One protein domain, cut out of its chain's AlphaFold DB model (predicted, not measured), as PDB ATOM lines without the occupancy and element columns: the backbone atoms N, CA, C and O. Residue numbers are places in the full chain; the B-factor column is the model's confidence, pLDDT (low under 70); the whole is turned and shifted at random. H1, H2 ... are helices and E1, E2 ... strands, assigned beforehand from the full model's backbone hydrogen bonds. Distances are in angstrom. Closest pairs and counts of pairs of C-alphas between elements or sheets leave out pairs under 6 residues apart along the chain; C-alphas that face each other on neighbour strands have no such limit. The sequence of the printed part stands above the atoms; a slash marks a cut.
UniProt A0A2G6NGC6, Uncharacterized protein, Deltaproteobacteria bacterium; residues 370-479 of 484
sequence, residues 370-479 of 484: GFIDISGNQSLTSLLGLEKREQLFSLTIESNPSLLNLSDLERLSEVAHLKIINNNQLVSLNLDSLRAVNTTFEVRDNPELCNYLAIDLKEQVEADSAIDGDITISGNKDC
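What this domain is: This is residues 370 to 479 of the 484 residues of an uncharacterized protein of Deltaproteobacteria bacterium (UniProt A0A2G6NGC6). The chain is wound in stacked turns, a short solenoid: five parallel strands make one wall, and the links between E1, E2, E3 and E4, then H1, run back opposite it. E2, E3 and E4 bend, turning the corner into that wall. The 110 printed residues hold E1, E2, E3, E4, H1 and E5 in chain order, with under half in named elements; the class is mixed, helices and strands. The sheet's order is E1 E2 E3 E4 E5. The whole is compact, with a radius of gyration of the C-alphas of 12.5 A and spans of 35 by 31 by 19 A.

How they stand to each other: In the twisted sheet, E2, residues 391 to 398, and E3, residues 414 to 421, are parallel at 0 degrees, with N 395 and O 417 2.8 A apart, within hydrogen-bond range. E1, residues 371 to 375, is the parallel neighbour of E2, with N 372 and O 394 2.8 A apart, and E4, residues 436 to 444, is the parallel neighbour of E3, with N 418 and O 440 2.8 A apart, both pairs within hydrogen-bond range. E5, residues 471 to 474, is an edge strand beside E4, with N 472 and O 441 2.8 A apart. H1, residues 451 to 462, is on one face of the sheet, making two layers, helix over sheet; its height over the sheet is 8.7 A. It lies over E4 and runs along the strands, at 6 degrees to E4 on the local plane; their closest C-alphas, of Ala 436 and Val 461, are 5.0 A apart. E4, H1 and E5 form a strand-helix-strand unit, two parallel neighbour strands with a helix between, whose crossover is right-handed. Every O i to N i+4 pair of H1 is within hydrogen-bond range.

Where its parts are: E1 spans 12.5 A from C-alpha 371 at (205.321, 220.322, 394.642). E2 spans 19.0 A, E3 18.7 A and E4 18.8 A, bending by 65 degrees at residue 394, 71 at 417 and 99 at 439. H1 spans 16.9 A; E5, 10.0 A, ends at C-alpha 474 (188.448, 217.662, 378.583).

The domain as a whole: The farthest C-alphas, of Ser 379 and Asp 464, are 35.5 A apart. The printed part has no cut. The links E1 to E2, E2 to E3 and E3 to E4 are long. No printed residue is under 70 in pLDDT.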
ATOM      1  N   GLY A 370     206.539 224.708 396.595       83.06
ATOM      2  CA  GLY A 370     206.715 223.264 396.605       83.06
ATOM      3  C   GLY A 370     205.833 222.556 395.580       83.06
ATOM      4  O   GLY A 370     204.902 223.120 394.997       83.06
ATOM      5  N   PHE A 371     206.122 221.275 395.392       94.12
ATOM      6  CA  PHE A 371     205.321 220.322 394.642       94.12
ATOM      7  C   PHE A 371     204.411 219.594 395.626       94.12
ATOM      8  O   PHE A 371     204.892 218.853 396.484       94.12
ATOM      9  N   ILE A 372     203.104 219.801 395.499       95.62
ATOM     10  CA  ILE A 372     202.088 219.053 396.235       95.62
ATOM     11  C   ILE A 372     201.442 218.045 395.290       95.62
ATOM     12  O   ILE A 372     200.872 218.426 394.267       95.62
ATOM     13  N   ASP A 373     201.509 216.771 395.660       98.06
ATOM     14  CA  ASP A 373     200.832 215.668 394.981       98.06
ATOM     15  C   ASP A 373     199.882 214.978 395.962       98.06
ATOM     16  O   ASP A 373     200.313 214.344 396.927       98.06
ATOM     17  N   ILE A 374     198.580 215.141 395.729       98.31
ATOM     18  CA  ILE A 374     197.518 214.456 396.459       98.31
ATOM     19  C   ILE A 374     196.809 213.549 395.464       98.31
ATOM     20  O   ILE A 374     195.929 213.998 394.718       98.31
ATOM     21  N   SER A 375     197.186 212.274 395.438       98.62
ATOM     22  CA  SER A 375     196.679 211.351 394.429       98.62
ATOM     23  C   SER A 375     196.212 210.010 394.975       98.62
ATOM     24  O   SER A 375     196.714 209.514 395.974       98.62
ATOM     25  N   GLY A 376     195.190 209.427 394.349       98.50
ATOM     26  CA  GLY A 376     194.750 208.058 394.638       98.50
ATOM     27  C   GLY A 376     194.118 207.828 396.019       98.50
ATOM     28  O   GLY A 376     193.856 206.681 396.382       98.50
ATOM     29  N   ASN A 377     193.830 208.875 396.802       98.56
ATOM     30  CA  ASN A 377     193.264 208.724 398.147       98.56
ATOM     31  C   ASN A 377     191.742 208.521 398.058       98.56
ATOM     32  O   ASN A 377     190.965 209.471 397.946       98.56
ATOM     33  N   GLN A 378     191.313 207.256 398.083       98.31
ATOM     34  CA  GLN A 378     189.939 206.861 397.745       98.31
ATOM     35  C   GLN A 378     188.874 207.462 398.667       98.31
ATOM     36  O   GLN A 378     187.819 207.850 398.179       98.31
ATOM     37  N   SER A 379     189.156 207.562 399.970       98.19
ATOM     38  CA  SER A 379     188.208 208.064 400.978       98.19
ATOM     39  C   SER A 379     188.349 209.563 401.270       98.19
ATOM     40  O   SER A 379     187.645 210.084 402.135       98.19
ATOM     41  N   LEU A 380     189.244 210.272 400.573       98.25
ATOM     42  CA  LEU A 380     189.574 211.661 400.888       98.25
ATOM     43  C   LEU A 380     188.422 212.588 400.499       98.25
ATOM     44  O   LEU A 380     188.083 212.711 399.325       98.25
ATOM     45  N   THR A 381     187.835 213.262 401.488       96.56
ATOM     46  CA  THR A 381     186.679 214.159 401.286       96.56
ATOM     47  C   THR A 381     187.016 215.640 401.439       96.56
ATOM     48  O   THR A 381     186.222 216.491 401.039       96.56
ATOM     49  N   SER A 382     188.177 215.960 402.013       94.69
ATOM     50  CA  SER A 382     188.607 217.327 402.312       94.69
ATOM     51  C   SER A 382     190.132 217.441 402.297       94.69
ATOM     52  O   SER A 382     190.842 216.509 402.686       94.69
ATOM     53  N   LEU A 383     190.627 218.611 401.885       95.06
ATOM     54  CA  LEU A 383     192.045 218.981 401.912       95.06
ATOM     55  C   LEU A 383     192.393 219.844 403.139       95.06
ATOM     56  O   LEU A 383     193.435 220.503 403.153       95.06
ATOM     57  N   LEU A 384     191.540 219.835 404.173       90.94
ATOM     58  CA  LEU A 384     191.761 220.510 405.452       90.94
ATOM     59  C   LEU A 384     193.159 220.181 405.987       90.94
ATOM     60  O   LEU A 384     193.482 219.018 406.216       90.94
ATOM     61  N   GLY A 385     193.978 221.207 406.199       88.31
ATOM     62  CA  GLY A 385     195.422 221.118 406.392       88.31
ATOM     63  C   GLY A 385     196.215 221.948 405.369       88.31
ATOM     64  O   GLY A 385     197.360 222.315 405.643       88.31
ATOM     65  N   LEU A 386     195.626 222.257 404.206       91.38
ATOM     66  CA  LEU A 386     196.235 223.061 403.135       91.38
ATOM     67  C   LEU A 386     195.662 224.489 403.008       91.38
ATOM     68  O   LEU A 386     196.020 225.222 402.092       91.38
ATOM     69  N   GLU A 387     194.867 224.956 403.968       90.75
ATOM     70  CA  GLU A 387     194.127 226.233 403.906       90.75
ATOM     71  C   GLU A 387     195.024 227.474 403.908       90.75
ATOM     72  O   GLU A 387     194.582 228.587 403.631       90.75
ATOM     73  N   LYS A 388     196.299 227.304 404.265       89.94
ATOM     74  CA  LYS A 388     197.295 228.380 404.312       89.94
ATOM     75  C   LYS A 388     198.120 228.502 403.030       89.94
ATOM     76  O   LYS A 388     199.021 229.333 402.996       89.94
ATOM     77  N   ARG A 389     197.876 227.663 402.019       89.94
ATOM     78  CA  ARG A 389     198.641 227.682 400.767       89.94
ATOM     79  C   ARG A 389     198.232 228.892 399.932       89.94
ATOM     80  O   ARG A 389     197.075 229.006 399.550       89.94
ATOM     81  N   GLU A 390     199.189 229.774 399.665       92.00
ATOM     82  CA  GLU A 390     198.990 230.975 398.839       92.00
ATOM     83  C   GLU A 390     199.688 230.855 397.481       92.00
ATOM     84  O   GLU A 390     199.147 231.313 396.474       92.00
ATOM     85  N   GLN A 391     200.859 230.214 397.452       92.38
ATOM     86  CA  GLN A 391     201.694 230.021 396.267       92.38
ATOM     87  C   GLN A 391     202.263 228.599 396.259       92.38
ATOM     88  O   GLN A 391     202.532 228.032 397.323       92.38
ATOM     89  N   LEU A 392     202.379 228.009 395.068       93.62
ATOM     90  CA  LEU A 392     202.939 226.677 394.841       93.62
ATOM     91  C   LEU A 392     203.681 226.634 393.505       93.62
ATOM     92  O   LEU A 392     203.272 227.263 392.534       93.62
ATOM     93  N   PHE A 393     204.699 225.786 393.383       94.50
ATOM     94  CA  PHE A 393     205.240 225.499 392.056       94.50
ATOM     95  C   PHE A 393     204.335 224.510 391.325       94.50
ATOM     96  O   PHE A 393     203.978 224.714 390.168       94.50
ATOM     97  N   SER A 394     203.904 223.444 391.998       95.69
ATOM     98  CA  SER A 394     203.009 222.459 391.396       95.69
ATOM     99  C   SER A 394     201.958 221.979 392.380       95.69
ATOM    100  O   SER A 394     202.263 221.672 393.529       95.69
ATOM    101  N   LEU A 395     200.724 221.877 391.893       97.38
ATOM    102  CA  LEU A 395     199.611 221.244 392.573       97.38
ATOM    103  C   LEU A 395     199.017 220.168 391.664       97.38
ATOM    104  O   LEU A 395     198.458 220.477 390.610       97.38
ATOM    105  N   THR A 396     199.116 218.917 392.100       98.56
ATOM    106  CA  THR A 396     198.446 217.772 391.485       98.56
ATOM    107  C   THR A 396     197.405 217.219 392.447       98.56
ATOM    108  O   THR A 396     197.719 216.862 393.581       98.56
ATOM    109  N   ILE A 397     196.157 217.168 391.987       98.62
ATOM    110  CA  ILE A 397     195.024 216.549 392.673       98.62
ATOM    111  C   ILE A 397     194.428 215.543 391.700       98.62
ATOM    112  O   ILE A 397     193.693 215.909 390.777       98.62
ATOM    113  N   GLU A 398     194.777 214.275 391.877       98.81
ATOM    114  CA  GLU A 398     194.462 213.237 390.900       98.81
ATOM    115  C   GLU A 398     193.794 212.016 391.527       98.81
ATOM    116  O   GLU A 398     194.263 211.480 392.519       98.81
ATOM    117  N   SER A 399     192.733 211.493 390.916       98.62
ATOM    118  CA  SER A 399     192.153 210.209 391.335       98.62
ATOM    119  C   SER A 399     191.740 210.165 392.820       98.62
ATOM    120  O   SER A 399     191.915 209.140 393.476       98.62
ATOM    121  N   ASN A 400     191.172 211.258 393.354       98.75
ATOM    122  CA  ASN A 400     190.545 211.298 394.683       98.75
ATOM    123  C   ASN A 400     189.013 211.261 394.515       98.75
ATOM    124  O   ASN A 400     188.357 212.307 394.504       98.75
ATOM    125  N   PRO A 401     188.402 210.080 394.305       98.31
ATOM    126  CA  PRO A 401     187.014 209.978 393.863       98.31
ATOM    127  C   PRO A 401     185.982 210.464 394.880       98.31
ATOM    128  O   PRO A 401     184.864 210.727 394.457       98.31
ATOM    129  N   SER A 402     186.319 210.590 396.169       98.38
ATOM    130  CA  SER A 402     185.421 211.118 397.209       98.38
ATOM    131  C   SER A 402     185.534 212.626 397.454       98.38
ATOM    132  O   SER A 402     184.767 213.178 398.247       98.38
ATOM    133  N   LEU A 403     186.453 213.313 396.771       98.38
ATOM    134  CA  LEU A 403     186.671 214.743 396.951       98.38
ATOM    135  C   LEU A 403     185.591 215.543 396.211       98.38
ATOM    136  O   LEU A 403     185.440 215.420 394.997       98.38
ATOM    137  N   LEU A 404     184.841 216.374 396.941       98.00
ATOM    138  CA  LEU A 404     183.695 217.110 396.390       98.00
ATOM    139  C   LEU A 404     184.055 218.495 395.849       98.00
ATOM    140  O   LEU A 404     183.430 218.974 394.904       98.00
ATOM    141  N   ASN A 405     185.025 219.164 396.465       98.12
ATOM    142  CA  ASN A 405     185.453 220.509 396.096       98.12
ATOM    143  C   ASN A 405     186.881 220.781 396.594       98.12
ATOM    144  O   ASN A 405     187.432 219.979 397.349       98.12
ATOM    145  N   LEU A 406     187.456 221.921 396.196       97.75
ATOM    146  CA  LEU A 406     188.775 222.375 396.655       97.75
ATOM    147  C   LEU A 406     188.697 223.646 397.522       97.75
ATOM    148  O   LEU A 406     189.624 224.449 397.515       97.75
ATOM    149  N   SER A 407     187.610 223.858 398.278       96.12
ATOM    150  CA  SER A 407     187.447 225.080 399.090       96.12
ATOM    151  C   SER A 407     188.520 225.243 400.165       96.12
ATOM    152  O   SER A 407     188.834 226.358 400.563       96.12
ATOM    153  N   ASP A 408     189.123 224.139 400.603       95.31
ATOM    154  CA  ASP A 408     190.264 224.139 401.523       95.31
ATOM    155  C   ASP A 408     191.542 224.740 400.895       95.31
ATOM    156  O   ASP A 408     192.562 224.839 401.565       95.31
ATOM    157  N   LEU A 409     191.508 225.150 399.622       94.94
ATOM    158  CA  LEU A 409     192.567 225.881 398.920       94.94
ATOM    159  C   LEU A 409     192.135 227.310 398.537       94.94
ATOM    160  O   LEU A 409     192.723 227.911 397.643       94.94
ATOM    161  N   GLU A 410     191.139 227.893 399.215       94.88
ATOM    162  CA  GLU A 410     190.576 229.221 398.890       94.88
ATOM    163  C   GLU A 410     191.595 230.376 398.873       94.88
ATOM    164  O   GLU A 410     191.307 231.436 398.317       94.88
ATOM    165  N   ARG A 411     192.772 230.205 399.490       94.25
ATOM    166  CA  ARG A 411     193.848 231.211 399.528       94.25
ATOM    167  C   ARG A 411     194.865 231.068 398.405       94.25
ATOM    168  O   ARG A 411     195.681 231.972 398.237       94.25
ATOM    169  N   LEU A 412     194.823 229.973 397.648       94.94
ATOM    170  CA  LEU A 412     195.772 229.728 396.573       94.94
ATOM    171  C   LEU A 412     195.593 230.797 395.494       94.94
ATOM    172  O   LEU A 412     194.529 230.919 394.891       94.94
ATOM    173  N   SER A 413     196.644 231.580 395.286       94.94
ATOM    174  CA  SER A 413     196.667 232.752 394.411       94.94
ATOM    175  C   SER A 413     197.576 232.574 393.201       94.94
ATOM    176  O   SER A 413     197.290 233.128 392.139       94.94
ATOM    177  N   GLU A 414     198.607 231.744 393.315       95.06
ATOM    178  CA  GLU A 414     199.536 231.454 392.228       95.06
ATOM    179  C   GLU A 414     199.960 229.984 392.249       95.06
ATOM    180  O   GLU A 414     200.217 229.408 393.309       95.06
ATOM    181  N   VAL A 415     200.031 229.372 391.066       95.69
ATOM    182  CA  VAL A 415     200.632 228.049 390.883       95.69
ATOM    183  C   VAL A 415     201.327 227.946 389.526       95.69
ATOM    184  O   VAL A 415     200.774 228.386 388.530       95.69
ATOM    185  N   ALA A 416     202.515 227.348 389.408       95.44
ATOM    186  CA  ALA A 416     203.111 227.185 388.071       95.44
ATOM    187  C   ALA A 416     202.451 226.044 387.270       95.44
ATOM    188  O   ALA A 416     202.149 226.199 386.084       95.44
ATOM    189  N   HIS A 417     202.162 224.916 387.922       97.25
ATOM    190  CA  HIS A 417     201.513 223.753 387.312       97.25
ATOM    191  C   HIS A 417     200.283 223.312 388.110       97.25
ATOM    192  O   HIS A 417     200.425 222.779 389.210       97.25
ATOM    193  N   LEU A 418     199.091 223.475 387.537       98.25
ATOM    194  CA  LEU A 418     197.822 223.018 388.100       98.25
ATOM    195  C   LEU A 418     197.312 221.784 387.354       98.25
ATOM    196  O   LEU A 418     197.042 221.851 386.154       98.25
ATOM    197  N   LYS A 419     197.133 220.678 388.080       98.75
ATOM    198  CA  LYS A 419     196.542 219.439 387.569       98.75
ATOM    199  C   LYS A 419     195.413 218.966 388.474       98.75
ATOM    200  O   LYS A 419     195.638 218.654 389.638       98.75
ATOM    201  N   ILE A 420     194.204 218.891 387.928       98.75
ATOM    202  CA  ILE A 420     192.995 218.409 388.603       98.75
ATOM    203  C   ILE A 420     192.362 217.349 387.705       98.75
ATOM    204  O   ILE A 420     191.678 217.665 386.726       98.75
ATOM    205  N   ILE A 421     192.652 216.083 387.997       98.81
ATOM    206  CA  ILE A 421     192.427 214.977 387.063       98.81
ATOM    207  C   ILE A 421     191.662 213.842 387.746       98.81
ATOM    208  O   ILE A 421     192.009 213.440 388.850       98.81
ATOM    209  N   ASN A 422     190.658 213.260 387.087       98.62
ATOM    210  CA  ASN A 422     190.023 212.015 387.550       98.62
ATOM    211  C   ASN A 422     189.430 212.079 388.982       98.62
ATOM    212  O   ASN A 422     189.405 211.082 389.705       98.62
ATOM    213  N   ASN A 423     188.951 213.246 389.431       98.69
ATOM    214  CA  ASN A 423     188.278 213.385 390.727       98.69
ATOM    215  C   ASN A 423     186.767 213.212 390.526       98.69
ATOM    216  O   ASN A 423     186.030 214.162 390.260       98.69
ATOM    217  N   ASN A 424     186.308 211.961 390.599       97.75
ATOM    218  CA  ASN A 424     184.988 211.549 390.108       97.75
ATOM    219  C   ASN A 424     183.779 212.250 390.744       97.75
ATOM    220  O   ASN A 424     182.757 212.373 390.076       97.75
ATOM    221  N   GLN A 425     183.868 212.694 391.999       98.25
ATOM    222  CA  GLN A 425     182.779 213.408 392.679       98.25
ATOM    223  C   GLN A 425     183.015 214.919 392.803       98.25
ATOM    224  O   GLN A 425     182.227 215.604 393.457       98.25
ATOM    225  N   LEU A 426     184.061 215.453 392.165       98.62
ATOM    226  CA  LEU A 426     184.381 216.872 392.224       98.62
ATOM    227  C   LEU A 426     183.313 217.672 391.474       98.62
ATOM    228  O   LEU A 426     183.159 217.515 390.266       98.62
ATOM    229  N   VAL A 427     182.584 218.538 392.177       98.19
ATOM    230  CA  VAL A 427     181.499 219.357 391.603       98.19
ATOM    231  C   VAL A 427     181.870 220.829 391.460       98.19
ATOM    232  O   VAL A 427     181.227 221.551 390.696       98.19
ATOM    233  N   SER A 428     182.895 221.293 392.175       97.31
ATOM    234  CA  SER A 428     183.322 222.690 392.144       97.31
ATOM    235  C   SER A 428     184.816 222.846 392.431       97.31
ATOM    236  O   SER A 428     185.413 222.058 393.161       97.31
ATOM    237  N   LEU A 429     185.423 223.879 391.840       98.00
ATOM    238  CA  LEU A 429     186.844 224.182 392.024       98.00
ATOM    239  C   LEU A 429     187.079 225.081 393.243       98.00
ATOM    240  O   LEU A 429     188.002 224.816 393.991       98.00
ATOM    241  N   ASN A 430     186.238 226.092 393.494       96.19
ATOM    242  CA  ASN A 430     186.374 227.014 394.641       96.19
ATOM    243  C   ASN A 430     187.760 227.687 394.751       96.19
ATOM    244  O   ASN A 430     188.245 227.962 395.846       96.19
ATOM    245  N   LEU A 431     188.390 227.973 393.609       97.19
ATOM    246  CA  LEU A 431     189.698 228.628 393.509       97.19
ATOM    247  C   LEU A 431     189.543 230.114 393.136       97.19
ATOM    248  O   LEU A 431     190.206 230.626 392.237       97.19
ATOM    249  N   ASP A 432     188.645 230.821 393.823       95.31
ATOM    250  CA  ASP A 432     188.266 232.206 393.493       95.31
ATOM    251  C   ASP A 432     189.405 233.213 393.713       95.31
ATOM    252  O   ASP A 432     189.372 234.319 393.168       95.31
ATOM    253  N   SER A 433     190.417 232.854 394.508       96.31
ATOM    254  CA  SER A 433     191.621 233.665 394.739       96.31
ATOM    255  C   SER A 433     192.730 233.402 393.728       96.31
ATOM    256  O   SER A 433     193.678 234.183 393.689       96.31
ATOM    257  N   LEU A 434     192.626 232.355 392.902       97.19
ATOM    258  CA  LEU A 434     193.685 231.985 391.968       97.19
ATOM    259  C   LEU A 434     193.789 233.032 390.856       97.19
ATOM    260  O   LEU A 434     192.818 233.306 390.152       97.19
ATOM    261  N   ARG A 435     194.950 233.659 390.717       95.75
ATOM    262  CA  ARG A 435     195.205 234.731 389.745       95.75
ATOM    263  C   ARG A 435     196.218 234.336 388.686       95.75
ATOM    264  O   ARG A 435     196.135 234.842 387.579       95.75
ATOM    265  N   ALA A 436     197.128 233.416 388.990       95.75
ATOM    266  CA  ALA A 436     198.178 233.029 388.060       95.75
ATOM    267  C   ALA A 436     198.333 231.508 387.968       95.75
ATOM    268  O   ALA A 436     198.443 230.816 388.985       95.75
ATOM    269  N   VAL A 437     198.357 231.012 386.725       96.94
ATOM    270  CA  VAL A 437     198.827 229.669 386.374       96.94
ATOM    271  C   VAL A 437     199.926 229.801 385.325       96.94
ATOM    272  O   VAL A 437     199.640 230.136 384.180       96.94
ATOM    273  N   ASN A 438     201.187 229.584 385.699       92.50
ATOM    274  CA  ASN A 438     202.296 230.067 384.861       92.50
ATOM    275  C   ASN A 438     202.620 229.148 383.672       92.50
ATOM    276  O   ASN A 438     203.021 229.634 382.617       92.50
ATOM    277  N   THR A 439     202.477 227.829 383.817       94.50
ATOM    278  CA  THR A 439     203.009 226.865 382.838       94.50
ATOM    279  C   THR A 439     202.015 225.790 382.421       94.50
ATOM    280  O   THR A 439     201.882 225.531 381.232       94.50
ATOM    281  N   THR A 440     201.322 225.125 383.345       97.19
ATOM    282  CA  THR A 440     200.398 224.032 382.981       97.19
ATOM    283  C   THR A 440     199.049 224.218 383.645       97.19
ATOM    284  O   THR A 440     198.987 224.334 384.865       97.19
ATOM    285  N   PHE A 441     197.982 224.174 382.848       98.44
ATOM    286  CA  PHE A 441     196.600 224.152 383.316       98.44
ATOM    287  C   PHE A 441     195.906 222.902 382.778       98.44
ATOM    288  O   PHE A 441     195.569 222.819 381.598       98.44
ATOM    289  N   GLU A 442     195.678 221.918 383.637       98.62
ATOM    290  CA  GLU A 442     195.048 220.656 383.262       98.62
ATOM    291  C   GLU A 442     193.876 220.368 384.201       98.62
ATOM    292  O   GLU A 442     194.062 220.036 385.369       98.62
ATOM    293  N   VAL A 443     192.652 220.494 383.687       98.69
ATOM    294  CA  VAL A 443     191.423 220.139 384.407       98.69
ATOM    295  C   VAL A 443     190.640 219.178 383.535       98.69
ATOM    296  O   VAL A 443     189.916 219.596 382.626       98.69
ATOM    297  N   ARG A 444     190.802 217.877 383.780       98.56
ATOM    298  CA  ARG A 444     190.178 216.863 382.931       98.56
ATOM    299  C   ARG A 444     189.684 215.629 383.652       98.56
ATOM    300  O   ARG A 444     190.132 215.303 384.743       98.56
ATOM    301  N   ASP A 445     188.784 214.920 382.987       98.50
ATOM    302  CA  ASP A 445     188.229 213.652 383.455       98.50
ATOM    303  C   ASP A 445     187.574 213.776 384.845       98.50
ATOM    304  O   ASP A 445     187.611 212.845 385.637       98.50
ATOM    305  N   ASN A 446     186.970 214.930 385.160       98.62
ATOM    306  CA  ASN A 446     186.185 215.134 386.381       98.62
ATOM    307  C   ASN A 446     184.682 215.078 386.013       98.62
ATOM    308  O   ASN A 446     184.083 216.116 385.720       98.62
ATOM    309  N   PRO A 447     184.053 213.885 385.964       98.12
ATOM    310  CA  PRO A 447     182.734 213.675 385.355       98.12
ATOM    311  C   PRO A 447     181.567 214.401 386.037       98.12
ATOM    312  O   PRO A 447     180.515 214.548 385.415       98.12
ATOM    313  N   GLU A 448     181.725 214.863 387.281       98.25
ATOM    314  CA  GLU A 448     180.714 215.669 387.979       98.25
ATOM    315  C   GLU A 448     180.993 217.181 387.954       98.25
ATOM    316  O   GLU A 448     180.101 217.975 388.267       98.25
ATOM    317  N   LEU A 449     182.177 217.597 387.493       98.44
ATOM    318  CA  LEU A 449     182.563 218.998 387.394       98.44
ATOM    319  C   LEU A 449     182.013 219.579 386.093       98.44
ATOM    320  O   LEU A 449     182.367 219.125 385.006       98.44
ATOM    321  N   CYS A 450     181.184 220.617 386.182       98.00
ATOM    322  CA  CYS A 450     180.720 221.318 384.990       98.00
ATOM    323  C   CYS A 450     181.887 221.936 384.211       98.00
ATOM    324  O   CYS A 450     182.668 222.709 384.757       98.00
ATOM    325  N   ASN A 451     181.963 221.649 382.910       97.38
ATOM    326  CA  ASN A 451     183.071 222.056 382.050       97.38
ATOM    327  C   ASN A 451     183.267 223.581 381.997       97.38
ATOM    328  O   ASN A 451     184.401 224.043 381.894       97.38
ATOM    329  N   TYR A 452     182.187 224.363 382.105       96.19
ATOM    330  CA  TYR A 452     182.284 225.825 382.135       96.19
ATOM    331  C   TYR A 452     183.051 226.336 383.364       96.19
ATOM    332  O   TYR A 452     183.781 227.298 383.230       96.19
ATOM    333  N   LEU A 453     183.009 225.650 384.515       97.50
ATOM    334  CA  LEU A 453     183.766 226.065 385.708       97.50
ATOM    335  C   LEU A 453     185.284 225.992 385.483       97.50
ATOM    336  O   LEU A 453     186.031 226.817 386.000       97.50
ATOM    337  N   ALA A 454     185.745 225.006 384.706       97.56
ATOM    338  CA  ALA A 454     187.149 224.900 384.318       97.56
ATOM    339  C   ALA A 454     187.546 225.997 383.316       97.56
ATOM    340  O   ALA A 454     188.658 226.518 383.391       97.56
ATOM    341  N   ILE A 455     186.641 226.355 382.396       97.00
ATOM    342  CA  ILE A 455     186.839 227.454 381.438       97.00
ATOM    343  C   ILE A 455     186.889 228.794 382.173       97.00
ATOM    344  O   ILE A 455     187.830 229.550 381.959       97.00
ATOM    345  N   ASP A 456     185.944 229.054 383.075       96.88
ATOM    346  CA  ASP A 456     185.870 230.291 383.854       96.88
ATOM    347  C   ASP A 456     187.132 230.477 384.703       96.88
ATOM    348  O   ASP A 456     187.711 231.560 384.717       96.88
ATOM    349  N   LEU A 457     187.621 229.414 385.359       97.62
ATOM    350  CA  LEU A 457     188.881 229.479 386.106       97.62
ATOM    351  C   LEU A 457     190.073 229.777 385.186       97.62
ATOM    352  O   LEU A 457     190.948 230.562 385.546       97.62
ATOM    353  N   LYS A 458     190.112 229.171 383.994       97.56
ATOM    354  CA  LYS A 458     191.148 229.430 382.988       97.56
ATOM    355  C   LYS A 458     191.114 230.887 382.509       97.56
ATOM    356  O   LYS A 458     192.163 231.515 382.409       97.56
ATOM    357  N   GLU A 459     189.934 231.440 382.242       96.50
ATOM    358  CA  GLU A 459     189.768 232.852 381.868       96.50
ATOM    359  C   GLU A 459     190.132 233.798 383.022       96.50
ATOM    360  O   GLU A 459     190.777 234.821 382.793       96.50
ATOM    361  N   GLN A 460     189.782 233.439 384.263       95.94
ATOM    362  CA  GLN A 460     190.144 234.185 385.471       95.94
ATOM    363  C   GLN A 460     191.663 234.340 385.608       95.94
ATOM    364  O   GLN A 460     192.126 235.439 385.902       95.94
ATOM    365  N   VAL A 461     192.439 233.270 385.398       96.38
ATOM    366  CA  VAL A 461     193.907 233.336 385.532       96.38
ATOM    367  C   VAL A 461     194.575 234.014 384.332       96.38
ATOM    368  O   VAL A 461     195.541 234.752 384.498       96.38
ATOM    369  N   GLU A 462     194.023 233.856 383.124       95.00
ATOM    370  CA  GLU A 462     194.515 234.557 381.929       95.00
ATOM    371  C   GLU A 462     194.249 236.068 381.945       95.00
ATOM    372  O   GLU A 462     194.922 236.812 381.226       95.00
ATOM    373  N   ALA A 463     193.286 236.536 382.748       91.19
ATOM    374  CA  ALA A 463     192.996 237.960 382.893       91.19
ATOM    375  C   ALA A 463     194.179 238.741 383.492       91.19
ATOM    376  O   ALA A 463     194.385 239.902 383.125       91.19
ATOM    377  N   ASP A 464     194.964 238.099 384.362       87.12
ATOM    378  CA  ASP A 464     196.131 238.704 385.003       87.12
ATOM    379  C   ASP A 464     197.432 238.370 384.260       87.12
ATOM    380  O   ASP A 464     198.304 239.235 384.127       87.12
ATOM    381  N   SER A 465     197.596 237.139 383.758       85.94
ATOM    382  CA  SER A 465     198.775 236.721 382.983       85.94
ATOM    383  C   SER A 465     198.491 235.497 382.109       85.94
ATOM    384  O   SER A 465     197.841 234.552 382.538       85.94
ATOM    385  N   ALA A 466     199.007 235.487 380.876       82.50
ATOM    386  CA  ALA A 466     198.857 234.341 379.979       82.50
ATOM    387  C   ALA A 466     199.569 233.095 380.533       82.50
ATOM    388  O   ALA A 466     200.675 233.196 381.062       82.50
ATOM    389  N   ILE A 467     198.957 231.925 380.341       91.38
ATOM    390  CA  ILE A 467     199.564 230.627 380.656       91.38
ATOM    391  C   ILE A 467     200.599 230.316 379.560       91.38
ATOM    392  O   ILE A 467     200.234 230.178 378.393       91.38
ATOM    393  N   ASP A 468     201.884 230.202 379.909       86.75
ATOM    394  CA  ASP A 468     203.003 230.045 378.953       86.75
ATOM    395  C   ASP A 468     203.267 228.576 378.549       86.75
ATOM    396  O   ASP A 468     204.365 228.196 378.144       86.75
ATOM    397  N   GLY A 469     202.266 227.703 378.674       90.25
ATOM    398  CA  GLY A 469     202.403 226.288 378.334       90.25
ATOM    399  C   GLY A 469     201.075 225.587 378.073       90.25
ATOM    400  O   GLY A 469     200.163 226.157 377.473       90.25
ATOM    401  N   ASP A 470     200.985 224.311 378.449       93.38
ATOM    402  CA  ASP A 470     199.887 223.444 378.027       93.38
ATOM    403  C   ASP A 470     198.587 223.728 378.792       93.38
ATOM    404  O   ASP A 470     198.548 223.722 380.026       93.38
ATOM    405  N   ILE A 471     197.501 223.901 378.034       97.50
ATOM    406  CA  ILE A 471     196.135 224.037 378.547       97.50
ATOM    407  C   ILE A 471     195.316 222.844 378.063       97.50
ATOM    408  O   ILE A 471     195.132 222.650 376.861       97.50
ATOM    409  N   THR A 472     194.784 222.063 378.998       98.31
ATOM    410  CA  THR A 472     193.920 220.915 378.711       98.31
ATOM    411  C   THR A 472     192.661 220.972 379.567       98.31
ATOM    412  O   THR A 472     192.721 220.878 380.791       98.31
ATOM    413  N   ILE A 473     191.508 221.087 378.906       98.19
ATOM    414  CA  ILE A 473     190.181 220.961 379.517       98.19
ATOM    415  C   ILE A 473     189.397 219.934 378.701       98.19
ATOM    416  O   ILE A 473     189.096 220.166 377.529       98.19
ATOM    417  N   SER A 474     189.107 218.774 379.285       97.94
ATOM    418  CA  SER A 474     188.448 217.662 378.583       97.94
ATOM    419  C   SER A 474     187.816 216.672 379.561       97.94
ATOM    420  O   SER A 474     188.113 216.693 380.744       97.94
ATOM    421  N   GLY A 475     186.900 215.811 379.109       97.06
ATOM    422  CA  GLY A 475     186.349 214.739 379.961       97.06
ATOM    423  C   GLY A 475     185.534 215.202 381.185       97.06
ATOM    424  O   GLY A 475     185.164 214.373 382.010       97.06
ATOM    425  N   ASN A 476     185.246 216.503 381.307       98.00
ATOM    426  CA  ASN A 476     184.391 217.074 382.349       98.00
ATOM    427  C   ASN A 476     182.908 217.043 381.922       98.00
ATOM    428  O   ASN A 476     182.582 216.806 380.754       98.00
ATOM    429  N   LYS A 477     181.992 217.315 382.856       97.44
ATOM    430  CA  LYS A 477     180.540 217.293 382.624       97.44
ATOM    431  C   LYS A 477     180.091 218.406 381.682       97.44
ATOM    432  O   LYS A 477     180.341 219.583 381.941       97.44
ATOM    433  N   ASP A 478     179.345 218.064 380.636       93.69
ATOM    434  CA  ASP A 478     178.664 219.068 379.814       93.69
ATOM    435  C   ASP A 478     177.438 219.610 380.568       93.69
ATOM    436  O   ASP A 478     176.462 218.896 380.812       93.69
ATOM    437  N   CYS A 479     177.516 220.870 380.987       92.56
ATOM    438  CA  CYS A 479     176.453 221.574 381.691       92.56
ATOM    439  C   CYS A 479     176.021 222.769 380.844       92.56
ATOM    440  O   CYS A 479     176.867 223.521 380.363       92.56
TER     441      CYS A 479